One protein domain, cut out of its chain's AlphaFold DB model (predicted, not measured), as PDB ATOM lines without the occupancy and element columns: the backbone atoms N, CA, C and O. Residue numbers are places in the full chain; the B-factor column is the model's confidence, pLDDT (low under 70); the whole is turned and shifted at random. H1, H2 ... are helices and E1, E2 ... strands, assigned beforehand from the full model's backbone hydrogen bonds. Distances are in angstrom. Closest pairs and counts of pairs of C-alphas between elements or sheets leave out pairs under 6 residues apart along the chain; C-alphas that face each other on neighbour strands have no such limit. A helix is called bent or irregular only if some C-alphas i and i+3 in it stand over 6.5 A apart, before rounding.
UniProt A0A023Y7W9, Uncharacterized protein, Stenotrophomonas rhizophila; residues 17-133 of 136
ATOM      1  N   GLU A  17      82.011  93.417  88.644       84.31
ATOM      2  CA  GLU A  17      81.538  93.747  87.291       84.31
ATOM      3  C   GLU A  17      81.637  95.250  86.960       84.31
ATOM      4  O   GLU A  17      81.756  95.609  85.788       84.31
ATOM      5  N   TYR A  18      81.633  96.124  87.974       88.81
ATOM      6  CA  TYR A  18      81.712  97.575  87.798       88.81
ATOM      7  C   TYR A  18      83.151  98.111  87.824       88.81
ATOM      8  O   TYR A  18      83.383  99.212  87.329       88.81
ATOM      9  N   TYR A  19      84.120  97.349  88.354       90.12
ATOM     10  CA  TYR A  19      85.509  97.808  88.506       90.12
ATOM     11  C   TYR A  19      86.166  98.152  87.175       90.12
ATOM     12  O   TYR A  19      86.948  99.095  87.107       90.12
ATOM     13  N   LYS A  20      85.807  97.465  86.089       90.56
ATOM     14  CA  LYS A  20      86.335  97.800  84.762       90.56
ATOM     15  C   LYS A  20      85.976  99.223  84.316       90.56
ATOM     16  O   LYS A  20      86.818  99.903  83.759       90.56
ATOM     17  N   PHE A  21      84.803  99.746  84.685       92.25
ATOM     18  CA  PHE A  21      84.405 101.127  84.361       92.25
ATOM     19  C   PHE A  21      85.087 102.186  85.239       92.25
ATOM     20  O   PHE A  21      84.792 103.378  85.126       92.25
ATOM     21  N   VAL A  22      85.961 101.754  86.146       91.12
ATOM     22  CA  VAL A  22      86.799 102.609  86.988       91.12
ATOM     23  C   VAL A  22      88.277 102.435  86.633       91.12
ATOM     24  O   VAL A  22      89.003 103.422  86.539       91.12
ATOM     25  N   ASN A  23      88.702 101.194  86.393       90.25
ATOM     26  CA  ASN A  23      90.103 100.815  86.225       90.25
ATOM     27  C   ASN A  23      90.553 100.745  84.762       90.25
ATOM     28  O   ASN A  23      91.727 100.984  84.478       90.25
ATOM     29  N   ASP A  24      89.641 100.458  83.832       91.62
ATOM     30  CA  ASP A  24      89.920 100.475  82.399       91.62
ATOM     31  C   ASP A  24      89.551 101.844  81.809       91.62
ATOM     32  O   ASP A  24      88.409 102.302  81.887       91.62
ATOM     33  N   LYS A  25      90.540 102.523  81.214       89.69
ATOM     34  CA  LYS A  25      90.358 103.871  80.650       89.69
ATOM     35  C   LYS A  25      89.388 103.892  79.465       89.69
ATOM     36  O   LYS A  25      88.750 104.919  79.258       89.69
ATOM     37  N   GLY A  26      89.301 102.809  78.694       93.50
ATOM     38  CA  GLY A  26      88.404 102.678  77.549       93.50
ATOM     39  C   GLY A  26      86.953 102.543  77.996       93.50
ATOM     40  O   GLY A  26      86.138 103.400  77.658       93.50
ATOM     41  N   ASP A  27      86.657 101.541  78.833       93.38
ATOM     42  CA  ASP A  27      85.310 101.331  79.395       93.38
ATOM     43  C   ASP A  27      84.836 102.578  80.175       93.38
ATOM     44  O   ASP A  27      83.687 103.014  80.050       93.38
ATOM     45  N   ALA A  28      85.725 103.195  80.967       94.44
ATOM     46  CA  ALA A  28      85.418 104.413  81.714       94.44
ATOM     47  C   ALA A  28      85.123 105.610  80.793       94.44
ATOM     48  O   ALA A  28      84.189 106.374  81.047       94.44
ATOM     49  N   ALA A  29      85.896 105.796  79.719       95.50
ATOM     50  CA  ALA A  29      85.662 106.879  78.767       95.50
ATOM     51  C   ALA A  29      84.346 106.686  78.003       95.50
ATOM     52  O   ALA A  29      83.606 107.652  77.815       95.50
ATOM     53  N   GLU A  30      84.024 105.451  77.612       96.19
ATOM     54  CA  GLU A  30      82.801 105.131  76.876       96.19
ATOM     55  C   GLU A  30      81.547 105.430  77.710       96.19
ATOM     56  O   GLU A  30      80.639 106.125  77.248       96.19
ATOM     57  N   VAL A  31      81.511 104.985  78.972       96.56
ATOM     58  CA  VAL A  31      80.361 105.253  79.851       96.56
ATOM     59  C   VAL A  31      80.225 106.738  80.191       96.56
ATOM     60  O   VAL A  31      79.107 107.246  80.280       96.56
ATOM     61  N   VAL A  32      81.340 107.460  80.339       97.06
ATOM     62  CA  VAL A  32      81.325 108.912  80.568       97.06
ATOM     63  C   VAL A  32      80.797 109.651  79.340       97.06
ATOM     64  O   VAL A  32      79.915 110.496  79.484       97.06
ATOM     65  N   ALA A  33      81.271 109.305  78.141       97.25
ATOM     66  CA  ALA A  33      80.806 109.906  76.893       97.25
ATOM     67  C   ALA A  33      79.311 109.645  76.665       97.25
ATOM     68  O   ALA A  33      78.556 110.557  76.316       97.25
ATOM     69  N   TRP A  34      78.856 108.419  76.936       97.50
ATOM     70  CA  TRP A  34      77.435 108.090  76.925       97.50
ATOM     71  C   TRP A  34      76.659 108.961  77.922       97.50
ATOM     72  O   TRP A  34      75.682 109.603  77.530       97.50
ATOM     73  N   ALA A  35      77.112 109.063  79.175       97.31
ATOM     74  CA  ALA A  35      76.429 109.833  80.210       97.31
ATOM     75  C   ALA A  35      76.337 111.328  79.862       97.31
ATOM     76  O   ALA A  35      75.277 111.927  80.044       97.31
ATOM     77  N   ASP A  36      77.400 111.916  79.311       97.50
ATOM     78  CA  ASP A  36      77.408 113.303  78.829       97.50
ATOM     79  C   ASP A  36      76.443 113.513  77.658       97.50
ATOM     80  O   ASP A  36      75.708 114.500  77.621       97.50
ATOM     81  N   SER A  37      76.380 112.564  76.720       96.88
ATOM     82  CA  SER A  37      75.472 112.676  75.575       96.88
ATOM     83  C   SER A  37      73.998 112.562  75.977       96.88
ATOM     84  O   SER A  37      73.151 113.255  75.409       96.88
ATOM     85  N   GLN A  38      73.681 111.712  76.959       95.44
ATOM     86  CA  GLN A  38      72.306 111.339  77.287       95.44
ATOM     87  C   GLN A  38      71.706 112.152  78.436       95.44
ATOM     88  O   GLN A  38      70.520 112.468  78.381       95.44
ATOM     89  N   ILE A  39      72.477 112.458  79.488       95.56
ATOM     90  CA  ILE A  39      71.893 112.880  80.772       95.56
ATOM     91  C   ILE A  39      72.652 113.980  81.524       95.56
ATOM     92  O   ILE A  39      72.012 114.902  82.029       95.56
ATOM     93  N   LEU A  40      73.980 113.919  81.623       96.00
ATOM     94  CA  LEU A  40      74.743 114.884  82.418       96.00
ATOM     95  C   LEU A  40      74.687 116.284  81.788       96.00
ATOM     96  O   LEU A  40      74.729 116.443  80.573       96.00
ATOM     97  N   GLY A  41      74.560 117.310  82.632       94.31
ATOM     98  CA  GLY A  41      74.450 118.711  82.207       94.31
ATOM     99  C   GLY A  41      73.104 119.110  81.594       94.31
ATOM    100  O   GLY A  41      72.925 120.263  81.212       94.31
ATOM    101  N   ARG A  42      72.137 118.193  81.519       95.00
ATOM    102  CA  ARG A  42      70.754 118.482  81.117       95.00
ATOM    103  C   ARG A  42      69.878 118.641  82.358       95.00
ATOM    104  O   ARG A  42      70.135 118.013  83.382       95.00
ATOM    105  N   ASN A  43      68.836 119.462  82.277       93.19
ATOM    106  CA  ASN A  43      67.896 119.647  83.384       93.19
ATOM    107  C   ASN A  43      67.038 118.384  83.589       93.19
ATOM    108  O   ASN A  43      66.551 117.803  82.614       93.19
ATOM    109  N   SER A  44      66.829 117.964  84.839       90.06
ATOM    110  CA  SER A  44      66.099 116.734  85.156       90.06
ATOM    111  C   SER A  44      64.649 116.745  84.666       90.06
ATOM    112  O   SER A  44      64.118 115.690  84.314       90.06
ATOM    113  N   ALA A  45      64.033 117.926  84.558       89.94
ATOM    114  CA  ALA A  45      62.680 118.112  84.039       89.94
ATOM    115  C   ALA A  45      62.539 117.737  82.555       89.94
ATOM    116  O   ALA A  45      61.428 117.517  82.081       89.94
ATOM    117  N   THR A  46      63.647 117.639  81.812       92.00
ATOM    118  CA  THR A  46      63.624 117.220  80.400       92.00
ATOM    119  C   THR A  46      63.450 115.716  80.224       92.00
ATOM    120  O   THR A  46      63.174 115.248  79.118       92.00
ATOM    121  N   PHE A  47      63.599 114.944  81.301       91.75
ATOM    122  CA  PHE A  47      63.528 113.498  81.241       91.75
ATOM    123  C   PHE A  47      62.178 112.971  81.686       91.75
ATOM    124  O   PHE A  47      61.602 113.397  82.689       91.75
ATOM    125  N   LYS A  48      61.728 111.918  81.002       90.25
ATOM    126  CA  LYS A  48      60.676 111.070  81.543       90.25
ATOM    127  C   LYS A  48      61.251 110.301  82.730       90.25
ATOM    128  O   LYS A  48      62.139 109.461  82.571       90.25
ATOM    129  N   VAL A  49      60.731 110.593  83.914       85.75
ATOM    130  CA  VAL A  49      61.101 109.911  85.154       85.75
ATOM    131  C   VAL A  49      59.960 109.031  85.640       85.75
ATOM    132  O   VAL A  49      58.789 109.389  85.541       85.75
ATOM    133  N   THR A  50      60.303 107.863  86.171       82.56
ATOM    134  CA  THR A  50      59.364 106.999  86.890       82.56
ATOM    135  C   THR A  50      59.753 106.982  88.359       82.56
ATOM    136  O   THR A  50      60.890 106.634  88.684       82.56
ATOM    137  N   SER A  51      58.811 107.326  89.232       68.69
ATOM    138  CA  SER A  51      58.915 107.112  90.674       68.69
ATOM    139  C   SER A  51      58.396 105.715  91.017       68.69
ATOM    140  O   SER A  51      57.327 105.314  90.559       68.69
ATOM    141  N   GLY A  52      59.141 104.968  91.820       62.09
ATOM    142  CA  GLY A  52      58.715 103.679  92.361       62.09
ATOM    143  C   GLY A  52      59.416 103.410  93.686       62.09
ATOM    144  O   GLY A  52      60.276 104.192  94.087       62.09
ATOM    145  N   LEU A  53      59.073 102.300  94.347       57.25
ATOM    146  CA  LEU A  53      59.823 101.763  95.490       57.25
ATOM    147  C   LEU A  53      61.216 101.322  95.011       57.25
ATOM    148  O   LEU A  53      61.468 100.150  94.734       57.25
ATOM    149  N   LEU A  54      62.105 102.292  94.821       62.06
ATOM    150  CA  LEU A  54      63.496 102.063  94.477       62.06
ATOM    151  C   LEU A  54      64.254 101.825  95.778       62.06
ATOM    152  O   LEU A  54      64.345 102.700  96.633       62.06
ATOM    153  N   VAL A  55      64.814 100.628  95.927       63.69
ATOM    154  CA  VAL A  55      65.797 100.364  96.977       63.69
ATOM    155  C   VAL A  55      67.132 100.954  96.514       63.69
ATOM    156  O   VAL A  55      67.609 100.636  95.418       63.69
ATOM    157  N   GLY A  56      67.723 101.830  97.331       66.56
ATOM    158  CA  GLY A  56      69.036 102.429  97.084       66.56
ATOM    159  C   GLY A  56      69.020 103.886  96.610       66.56
ATOM    160  O   GLY A  56      67.991 104.552  96.659       66.56
ATOM    161  N   PRO A  57      70.182 104.403  96.182       69.31
ATOM    162  CA  PRO A  57      70.368 105.822  95.915       69.31
ATOM    163  C   PRO A  57      69.685 106.258  94.609       69.31
ATOM    164  O   PRO A  57      69.660 105.518  93.620       69.31
ATOM    165  N   GLY A  58      69.151 107.482  94.618       69.81
ATOM    166  CA  GLY A  58      68.451 108.093  93.488       69.81
ATOM    167  C   GLY A  58      66.991 107.664  93.399       69.81
ATOM    168  O   GLY A  58      66.670 106.623  92.835       69.81
ATOM    169  N   GLU A  59      66.090 108.504  93.903       68.69
ATOM    170  CA  GLU A  59      64.644 108.231  93.933       68.69
ATOM    171  C   GLU A  59      63.964 108.383  92.560       68.69
ATOM    172  O   GLU A  59      62.825 107.960  92.361       68.69
ATOM    173  N   LYS A  60      64.668 108.973  91.585       80.06
ATOM    174  CA  LYS A  60      64.161 109.226  90.233       80.06
ATOM    175  C   LYS A  60      64.882 108.342  89.224       80.06
ATOM    176  O   LYS A  60      66.029 108.615  88.863       80.06
ATOM    177  N   ARG A  61      64.193 107.310  88.730       87.88
ATOM    178  CA  ARG A  61      64.656 106.503  87.593       87.88
ATOM    179  C   ARG A  61      64.309 107.208  86.289       87.88
ATOM    180  O   ARG A  61      63.156 107.573  86.075       87.88
ATOM    181  N   VAL A  62      65.290 107.334  85.407       90.25
ATOM    182  CA  VAL A  62      65.127 107.886  84.063       90.25
ATOM    183  C   VAL A  62      64.786 106.768  83.080       90.25
ATOM    184  O   VAL A  62      65.367 105.682  83.137       90.25
ATOM    185  N   VAL A  63      63.829 107.020  82.185       89.31
ATOM    186  CA  VAL A  63      63.408 106.076  81.139       89.31
ATOM    187  C   VAL A  63      63.494 106.713  79.754       89.31
ATOM    188  O   VAL A  63      63.426 107.931  79.617       89.31
ATOM    189  N   GLY A  64      63.624 105.882  78.716       88.38
ATOM    190  CA  GLY A  64      63.710 106.342  77.324       88.38
ATOM    191  C   GLY A  64      65.102 106.806  76.880       88.38
ATOM    192  O   GLY A  64      65.218 107.394  75.812       88.38
ATOM    193  N   LEU A  65      66.146 106.545  77.676       91.06
ATOM    194  CA  LEU A  65      67.538 106.756  77.265       91.06
ATOM    195  C   LEU A  65      67.996 105.653  76.307       91.06
ATOM    196  O   LEU A  65      67.504 104.522  76.369       91.06
ATOM    197  N   GLN A  66      69.000 105.962  75.484       93.88
ATOM    198  CA  GLN A  66      69.780 104.920  74.819       93.88
ATOM    199  C   GLN A  66      70.449 104.022  75.867       93.88
ATOM    200  O   GLN A  66      70.807 104.482  76.956       93.88
ATOM    201  N   GLN A  67      70.615 102.737  75.546       91.19
ATOM    202  CA  GLN A  67      71.202 101.789  76.491       91.19
ATOM    203  C   GLN A  67      72.636 102.196  76.868       91.19
ATOM    204  O   GLN A  67      73.384 102.624  75.986       91.19
ATOM    205  N   PRO A  68      73.025 102.065  78.151       92.44
ATOM    206  CA  PRO A  68      74.408 102.254  78.559       92.44
ATOM    207  C   PRO A  68      75.340 101.254  77.854       92.44
ATOM    208  O   PRO A  68      74.926 100.116  77.610       92.44
ATOM    209  N   PRO A  69      76.589 101.649  77.566       92.44
ATOM    210  CA  PRO A  69      77.540 100.813  76.847       92.44
ATOM    211  C   PRO A  69      78.058  99.621  77.661       92.44
ATOM    212  O   PRO A  69      77.923  99.541  78.890       92.44
ATOM    213  N   GLY A  70      78.696  98.693  76.949       86.62
ATOM    214  CA  GLY A  70      79.379  97.541  77.526       86.62
ATOM    215  C   GLY A  70      78.469  96.659  78.388       86.62
ATOM    216  O   GLY A  70      77.326  96.356  78.051       86.62
ATOM    217  N   GLY A  71      78.987  96.238  79.542       85.06
ATOM    218  CA  GLY A  71      78.273  95.367  80.487       85.06
ATOM    219  C   GLY A  71      77.101  96.028  81.227       85.06
ATOM    220  O   GLY A  71      76.468  95.372  82.051       85.06
ATOM    221  N   LEU A  72      76.814  97.310  80.965       89.69
ATOM    222  CA  LEU A  72      75.764  98.071  81.649       89.69
ATOM    223  C   LEU A  72      74.416  98.040  80.917       89.69
ATOM    224  O   LEU A  72      73.441  98.595  81.434       89.69
ATOM    225  N   ALA A  73      74.320  97.375  79.763       87.50
ATOM    226  CA  ALA A  73      73.060  97.201  79.050       87.50
ATOM    227  C   ALA A  73      71.966  96.609  79.964       87.50
ATOM    228  O   ALA A  73      72.190  95.669  80.730       87.50
ATOM    229  N   GLY A  74      70.769  97.200  79.914       85.88
ATOM    230  CA  GLY A  74      69.643  96.832  80.781       85.88
ATOM    231  C   GLY A  74      69.707  97.380  82.215       85.88
ATOM    232  O   GLY A  74      68.777  97.139  82.988       85.88
ATOM    233  N   SER A  75      70.750  98.133  82.582       89.81
ATOM    234  CA  SER A  75      70.819  98.816  83.878       89.81
ATOM    235  C   SER A  75      69.801  99.951  83.975       89.81
ATOM    236  O   SER A  75      69.459 100.614  82.995       89.81
ATOM    237  N   GLU A  76      69.319 100.198  85.188       90.12
ATOM    238  CA  GLU A  76      68.550 101.390  85.504       90.12
ATOM    239  C   GLU A  76      69.492 102.589  85.626       90.12
ATOM    240  O   GLU A  76      70.588 102.488  86.176       90.12
ATOM    241  N   VAL A  77      69.027 103.738  85.144       91.94
ATOM    242  CA  VAL A  77      69.724 105.015  85.280       91.94
ATOM    243  C   VAL A  77      68.921 105.871  86.241       91.94
ATOM    244  O   VAL A  77      67.721 106.072  86.037       91.94
ATOM    245  N   ARG A  78      69.551 106.349  87.310       90.44
ATOM    246  CA  ARG A  78      68.897 107.143  88.354       90.44
ATOM    247  C   ARG A  78      69.631 108.457  88.544       90.44
ATOM    248  O   ARG A  78      70.857 108.484  88.556       90.44
ATOM    249  N   ILE A  79      68.887 109.544  88.709       90.56
ATOM    250  CA  ILE A  79      69.477 110.849  89.023       90.56
ATOM    251  C   ILE A  79      69.785 110.877  90.517       90.56
ATOM    252  O   ILE A  79      68.895 110.655  91.337       90.56
ATOM    253  N   LEU A  80      71.043 111.148  90.861       88.00
ATOM    254  CA  LEU A  80      71.485 111.263  92.251       88.00
ATOM    255  C   LEU A  80      71.555 112.705  92.719       88.00
ATOM    256  O   LEU A  80      71.286 112.989  93.882       88.00
ATOM    257  N   HIS A  81      71.959 113.606  91.826       90.50
ATOM    258  CA  HIS A  81      72.136 115.003  92.173       90.50
ATOM    259  C   HIS A  81      72.021 115.901  90.947       90.50
ATOM    260  O   HIS A  81      72.564 115.612  89.875       90.50
ATOM    261  N   GLU A  82      71.369 117.038  91.135       90.69
ATOM    262  CA  GLU A  82      71.179 118.082  90.139       90.69
ATOM    263  C   GLU A  82      71.651 119.418  90.710       90.69
ATOM    264  O   GLU A  82      71.423 119.726  91.878       90.69
ATOM    265  N   ARG A  83      72.347 120.192  89.878       90.06
ATOM    266  CA  ARG A  83      72.767 121.567  90.150       90.06
ATOM    267  C   ARG A  83      71.969 122.515  89.252       90.06
ATOM    268  O   ARG A  83      71.200 122.078  88.400       90.06
ATOM    269  N   GLN A  84      72.166 123.822  89.420       89.44
ATOM    270  CA  GLN A  84      71.504 124.836  88.587       89.44
ATOM    271  C   GLN A  84      71.784 124.654  87.085       89.44
ATOM    272  O   GLN A  84      70.944 124.978  86.253       89.44
ATOM    273  N   ASP A  85      72.946 124.099  86.744       90.25
ATOM    274  CA  ASP A  85      73.393 123.806  85.384       90.25
ATOM    275  C   ASP A  85      73.058 122.373  84.922       90.25
ATOM    276  O   ASP A  85      73.626 121.900  83.936       90.25
ATOM    277  N   GLY A  86      72.157 121.679  85.627       93.75
ATOM    278  CA  GLY A  86      71.620 120.368  85.261       93.75
ATOM    279  C   GLY A  86      72.132 119.202  86.108       93.75
ATOM    280  O   GLY A  86      72.778 119.360  87.150       93.75
ATOM    281  N   VAL A  87      71.811 117.984  85.668       93.81
ATOM    282  CA  VAL A  87      72.192 116.744  86.350       93.81
ATOM    283  C   VAL A  87      73.713 116.661  86.456       93.81
ATOM    284  O   VAL A  87      74.441 116.734  85.466       93.81
ATOM    285  N   SER A  88      74.196 116.495  87.683       93.75
ATOM    286  CA  SER A  88      75.627 116.503  88.013       93.75
ATOM    287  C   SER A  88      76.157 115.124  88.404       93.75
ATOM    288  O   SER A  88      77.362 114.883  88.299       93.75
ATOM    289  N   ALA A  89      75.267 114.212  88.807       93.81
ATOM    290  CA  ALA A  89      75.604 112.833  89.121       93.81
ATOM    291  C   ALA A  89      74.432 111.885  88.868       93.81
ATOM    292  O   ALA A  89      73.275 112.193  89.182       93.81
ATOM    293  N   ILE A  90      74.763 110.704  88.357       93.56
ATOM    294  CA  ILE A  90      73.827 109.617  88.089       93.56
ATOM    295  C   ILE A  90      74.343 108.310  88.679       93.56
ATOM    296  O   ILE A  90      75.544 108.108  88.844       93.56
ATOM    297  N   PHE A  91      73.417 107.402  88.933       92.25
ATOM    298  CA  PHE A  91      73.688 106.013  89.248       92.25
ATOM    299  C   PHE A  91      73.254 105.135  88.080       92.25
ATOM    300  O   PHE A  91      72.123 105.260  87.611       92.25
ATOM    301  N   VAL A  92      74.133 104.245  87.638       92.62
ATOM    302  CA  VAL A  92      73.866 103.234  86.617       92.62
ATOM    303  C   VAL A  92      74.041 101.869  87.260       92.62
ATOM    304  O   VAL A  92      75.152 101.462  87.591       92.62
ATOM    305  N   GLY A  93      72.944 101.159  87.471       88.31
ATOM    306  CA  GLY A  93      72.978  99.880  88.167       88.31
ATOM    307  C   GLY A  93      71.665  99.136  88.046       88.31
ATOM    308  O   GLY A  93      70.674  99.646  87.528       88.31
ATOM    309  N   ARG A  94      71.645  97.891  88.505       79.12
ATOM    310  CA  ARG A  94      70.414  97.090  88.525       79.12
ATOM    311  C   ARG A  94      69.572  97.455  89.753       79.12
ATOM    312  O   ARG A  94      69.947  98.328  90.528       79.12
ATOM    313  N   ARG A  95      68.416  96.800  89.929       65.50
ATOM    314  CA  ARG A  95      67.492  96.963  91.077       65.50
ATOM    315  C   ARG A  95      68.090  96.478  92.405       65.50
ATOM    316  O   ARG A  95      67.534  95.617  93.076       65.50
ATOM    317  N   THR A  96      69.255  96.990  92.758       65.38
ATOM    318  CA  THR A  96      70.037  96.606  93.919       65.38
ATOM    319  C   THR A  96      70.835  97.806  94.408       65.38
ATOM    320  O   THR A  96      70.920  98.860  93.782       65.38
ATOM    321  N   LEU A  97      71.458  97.615  95.558       70.75
ATOM    322  CA  LEU A  97      72.365  98.549  96.197       70.75
ATOM    323  C   LEU A  97      73.762  98.591  95.535       70.75
ATOM    324  O   LEU A  97      74.730  98.958  96.192       70.75
ATOM    325  N   LYS A  98      73.894  98.183  94.264       82.31
ATOM    326  CA  LYS A  98      75.177  98.072  93.552       82.31
ATOM    327  C   LYS A  98      75.120  98.743  92.190       82.31
ATOM    328  O   LYS A  98      74.176  98.515  91.433       82.31
ATOM    329  N   GLY A  99      76.147  99.510  91.862       89.38
ATOM    330  CA  GLY A  99      76.257 100.085  90.532       89.38
ATOM    331  C   GLY A  99      77.415 101.048  90.377       89.38
ATOM    332  O   GLY A  99      78.273 101.193  91.250       89.38
ATOM    333  N   LEU A 100      77.396 101.722  89.239       92.38
ATOM    334  CA  LEU A 100      78.355 102.732  88.858       92.38
ATOM    335  C   LEU A 100      77.781 104.123  89.122       92.38
ATOM    336  O   LEU A 100      76.727 104.498  88.614       92.38
ATOM    337  N   LEU A 101      78.499 104.909  89.903       92.81
ATOM    338  CA  LEU A 101      78.329 106.344  89.998       92.81
ATOM    339  C   LEU A 101      79.071 107.001  88.832       92.81
ATOM    340  O   LEU A 101      80.268 106.777  88.665       92.81
ATOM    341  N   VAL A 102      78.383 107.840  88.060       95.25
ATOM    342  CA  VAL A 102      78.989 108.645  86.990       95.25
ATOM    343  C   VAL A 102      78.689 110.114  87.254       95.25
ATOM    344  O   VAL A 102      77.554 110.486  87.558       95.25
ATOM    345  N   THR A 103      79.713 110.957  87.175       95.38
ATOM    346  CA  THR A 103      79.635 112.369  87.572       95.38
ATOM    347  C   THR A 103      80.064 113.307  86.452       95.38
ATOM    348  O   THR A 103      80.807 112.925  85.548       95.38
ATOM    349  N   ARG A 104      79.594 114.559  86.495       93.44
ATOM    350  CA  ARG A 104      79.951 115.599  85.515       93.44
ATOM    351  C   ARG A 104      81.405 116.074  85.645       93.44
ATOM    352  O   ARG A 104      82.033 116.404  84.648       93.44
ATOM    353  N   GLY A 105      81.936 116.108  86.864       91.69
ATOM    354  CA  GLY A 105      83.319 116.498  87.155       91.69
ATOM    355  C   GLY A 105      84.152 115.329  87.667       91.69
ATOM    356  O   GLY A 105      83.616 114.267  87.962       91.69
ATOM    357  N   ALA A 106      85.463 115.519  87.806       90.62
ATOM    358  CA  ALA A 106      86.324 114.504  88.405       90.62
ATOM    359  C   ALA A 106      86.094 114.379  89.925       90.62
ATOM    360  O   ALA A 106      85.827 115.358  90.634       90.62
ATOM    361  N   MET A 107      86.220 113.160  90.440       87.69
ATOM    362  CA  MET A 107      86.196 112.861  91.868       87.69
ATOM    363  C   MET A 107      87.547 113.198  92.524       87.69
ATOM    364  O   MET A 107      88.582 113.107  91.867       87.69
ATOM    365  N   PRO A 108      87.573 113.564  93.824       84.19
ATOM    366  CA  PRO A 108      86.439 113.615  94.754       84.19
ATOM    367  C   PRO A 108      85.590 114.890  94.663       84.19
ATOM    368  O   PRO A 108      84.498 114.911  95.222       84.19
ATOM    369  N   GLY A 109      86.043 115.937  93.963       84.69
ATOM    370  CA  GLY A 109      85.360 117.238  93.930       84.69
ATOM    371  C   GLY A 109      83.901 117.163  93.470       84.69
ATOM    372  O   GLY A 109      83.036 117.826  94.036       84.69
ATOM    373  N   ALA A 110      83.594 116.286  92.510       86.31
ATOM    374  CA  ALA A 110      82.229 116.087  92.027       86.31
ATOM    375  C   ALA A 110      81.252 115.502  93.064       86.31
ATOM    376  O   ALA A 110      80.045 115.650  92.901       86.31
ATOM    377  N   LEU A 111      81.758 114.869  94.129       83.44
ATOM    378  CA  LEU A 111      80.940 114.311  95.210       83.44
ATOM    379  C   LEU A 111      80.496 115.368  96.223       83.44
ATOM    380  O   LEU A 111      79.589 115.114  97.014       83.44
ATOM    381  N   GLN A 112      81.120 116.548  96.217       83.44
ATOM    382  CA  GLN A 112      80.765 117.617  97.142       83.44
ATOM    383  C   GLN A 112      79.313 118.060  96.913       83.44
ATOM    384  O   GLN A 112      78.929 118.441  95.802       83.44
ATOM    385  N   GLY A 113      78.518 117.998  97.984       76.50
ATOM    386  CA  GLY A 113      77.094 118.341  97.983       76.50
ATOM    387  C   GLY A 113      76.157 117.191  97.608       76.50
ATOM    388  O   GLY A 113      74.950 117.334  97.771       76.50
ATOM    389  N   ILE A 114      76.676 116.040  97.167       81.25
ATOM    390  CA  ILE A 114      75.844 114.857  96.942       81.25
ATOM    391  C   ILE A 114      75.607 114.176  98.300       81.25
ATOM    392  O   ILE A 114      76.586 113.857  98.977       81.25
ATOM    393  N   PRO A 115      74.352 113.902  98.709       74.12
ATOM    394  CA  PRO A 115      74.037 113.257  99.985       74.12
ATOM    395  C   PRO A 115      74.325 111.743  99.948       74.12
ATOM    396  O   PRO A 115      73.446 110.911 100.167       74.12
ATOM    397  N   LEU A 116      75.568 111.366  99.638       73.56
ATOM    398  CA  LEU A 116      76.063 109.994  99.708       73.56
ATOM    399  C   LEU A 116      76.933 109.834 100.953       73.56
ATOM    400  O   LEU A 116      77.800 110.661 101.235       73.56
ATOM    401  N   SER A 117      76.741 108.735 101.679       66.56
ATOM    402  CA  SER A 117      77.702 108.337 102.706       66.56
ATOM    403  C   SER A 117      79.006 107.930 102.025       66.56
ATOM    404  O   SER A 117      78.993 107.058 101.165       66.56
ATOM    405  N   GLY A 118      80.146 108.504 102.417       58.66
ATOM    406  CA  GLY A 118      81.447 108.130 101.841       58.66
ATOM    407  C   GLY A 118      81.764 106.628 101.949       58.66
ATOM    408  O   GLY A 118      82.503 106.108 101.123       58.66
ATOM    409  N   ALA A 119      81.149 105.921 102.906       58.16
ATOM    410  CA  ALA A 119      81.286 104.475 103.093       58.16
ATOM    411  C   ALA A 119      80.603 103.625 102.004       58.16
ATOM    412  O   ALA A 119      80.841 102.421 101.945       58.16
ATOM    413  N   SER A 120      79.745 104.210 101.162       71.38
ATOM    414  CA  SER A 120      79.117 103.484 100.054       71.38
ATOM    415  C   SER A 120      79.962 103.481  98.781       71.38
ATOM    416  O   SER A 120      79.684 102.684  97.886       71.38
ATOM    417  N   ILE A 121      80.990 104.332  98.690       79.25
ATOM    418  CA  ILE A 121      81.896 104.406  97.540       79.25
ATOM    419  C   ILE A 121      83.084 103.485  97.796       79.25
ATOM    420  O   ILE A 121      83.896 103.737  98.682       79.25
ATOM    421  N   TYR A 122      83.174 102.420  97.007       79.38
ATOM    422  CA  TYR A 122      84.157 101.357  97.198       79.38
ATOM    423  C   TYR A 122      85.459 101.629  96.440       79.38
ATOM    424  O   TYR A 122      86.549 101.417  96.959       79.38
ATOM    425  N   GLU A 123      85.342 102.141  95.214       85.25
ATOM    426  CA  GLU A 123      86.473 102.421  94.329       85.25
ATOM    427  C   GLU A 123      86.138 103.602  93.416       85.25
ATOM    428  O   GLU A 123      84.970 103.815  93.093       85.25
ATOM    429  N   ARG A 124      87.136 104.398  93.017       87.06
ATOM    430  CA  ARG A 124      86.929 105.616  92.217       87.06
ATOM    431  C   ARG A 124      88.073 105.876  91.243       87.06
ATOM    432  O   ARG A 124      89.229 105.640  91.577       87.06
ATOM    433  N   GLY A 125      87.740 106.461  90.095       88.00
ATOM    434  CA  GLY A 125      88.681 106.769  89.023       88.00
ATOM    435  C   GLY A 125      88.111 107.832  88.091       88.00
ATOM    436  O   GLY A 125      87.046 107.664  87.503       88.00
ATOM    437  N   GLY A 126      88.797 108.970  87.969       92.00
ATOM    438  CA  GLY A 126      88.336 110.076  87.127       92.00
ATOM    439  C   GLY A 126      86.920 110.537  87.491       92.00
ATOM    440  O   GLY A 126      86.715 111.142  88.540       92.00
ATOM    441  N   ARG A 127      85.954 110.276  86.606       96.06
ATOM    442  CA  ARG A 127      84.542 110.687  86.735       96.06
ATOM    443  C   ARG A 127      83.603 109.549  87.150       96.06
ATOM    444  O   ARG A 127      82.396 109.782  87.272       96.06
ATOM    445  N   THR A 128      84.135 108.348  87.368       94.81
ATOM    446  CA  THR A 128      83.375 107.148  87.722       94.81
ATOM    447  C   THR A 128      83.766 106.625  89.104       94.81
ATOM    448  O   THR A 128      84.885 106.820  89.585       94.81
ATOM    449  N   ALA A 129      82.823 105.967  89.772       91.81
ATOM    450  CA  ALA A 129      83.087 105.217  90.992       91.81
ATOM    451  C   ALA A 129      82.142 104.037  91.147       91.81
ATOM    452  O   ALA A 129      80.987 104.091  90.735       91.81
ATOM    453  N   VAL A 130      82.616 102.987  91.802       90.56
ATOM    454  CA  VAL A 130      81.780 101.859  92.193       90.56
ATOM    455  C   VAL A 130      81.121 102.165  93.525       90.56
ATOM    456  O   VAL A 130      81.784 102.527  94.499       90.56
ATOM    457  N   MET A 131      79.802 102.001  93.565       85.12
ATOM    458  CA  MET A 131      79.003 102.185  94.762       85.12
ATOM    459  C   MET A 131      78.353 100.863  95.169       85.12
ATOM    460  O   MET A 131      77.619 100.256  94.387       85.12
ATOM    461  N   CYS A 132      78.620 100.440  96.405       78.25
ATOM    462  CA  CYS A 132      78.106  99.217  97.013       78.25
ATOM    463  C   CYS A 132      77.510  99.581  98.378       78.25
ATOM    464  O   CYS A 132      78.228  99.887  99.326       78.25
ATOM    465  N   PHE A 133      76.188  99.573  98.488       65.75
ATOM    466  CA  PHE A 133      75.480  99.818  99.739       65.75
ATOM    467  C   PHE A 133      75.192  98.489 100.448       65.75
ATOM    468  O   PHE A 133      74.606  97.576  99.870       65.75
TER     469      PHE A 133
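AT A GLANCE: This is residues 17 to 133 of the 136 residues of an uncharacterized protein of Stenotrophomonas rhizophila (UniProt A0A023Y7W9). A strongly twisted sheet of six antiparallel strands makes one layer, and two helices at a corner to each other make the second, both covering one face: H2 runs slantwise over E3, E4 and E6, and H1 lies over E6. Long links without named elements fill out the rest, residues 63 to 75 looping on the helix side and residues 104 to 120 on the other. The 117 printed residues hold two helices and then six strands along the chain, with sheet order E1, E2, E3, E4, E6, E5. The class is mixed, helices and strands, with 56 residues, under half, in named elements. The whole is compact, with a radius of gyration of the C-alphas of 12.6 A, and rounded, spanning 32 by 28 by 27 A.

HOW THE PARTS SIT: E1, residues 60 to 62, E2, 76 to 83, E3, 86 to 93, and E4, 98 to 103, form a meander, each strand the antiparallel neighbour of the one before. N 62 and O 77 of E1 and E2 are 2.8 A apart, within hydrogen-bond range, as are N 78 and O 91 of E2 and E3, 2.8 A, and N 92 and O 100 of E3 and E4, 2.8 A. E3 bends by 52 degrees at residue 89. E6, residues 128 to 132, is antiparallel to E4, with N 101 and O 129 at 2.7 A. E5, residues 121 to 125, forms a hairpin with E6, with N 130 and O 123 at 2.8 A. E1 and E5 are the edge strands. H1, residues 17 to 23, has a height of 7.6 A over the sheet; its closest C-alphas to E6 are those of Val 22 and Thr 128, 5.7 A apart. H2, residues 25 to 38, is on the same face at a height of 9.7 A, slantwise to the strands at 54 degrees to E3 on the local plane. H1 and H2 touch only at the corner, about perpendicular at 80 degrees, with the C-alphas of Phe 21 and Ala 28 closest at 4.3 A; H2 does so with residues 27 to 31 alone. Every O i to N i+4 pair of H2 is within hydrogen-bond range; in H1 it is 1 of 3, beside 3 of 4 O i to N i+3 pairs. E1 and E5 are apart.

IN THESE COORDINATES: H1 begins at C-alpha 17, (81.538, 93.747, 87.291), and is only just irregular: C-alphas 17 and 20 are 6.8 A apart. H2 measures 19.8 A, E2 21.1 A, E3 20.7 A and E4 16.1 A from first to last C-alpha; E1 measures 6.4 A. E6 ends at C-alpha 132, (78.106, 99.217, 97.013).

THE WHOLE: The C-alphas of Lys 25 and Leu 53 are the two farthest apart, 34.0 A. The printed part has no cut. The links H2 to E1, E1 to E2 and E4 to E5 are long. Mean pLDDT of the printed part is 86.3; residues 51 to 59, 95 to 96, 117 to 119 and 133 are under 70.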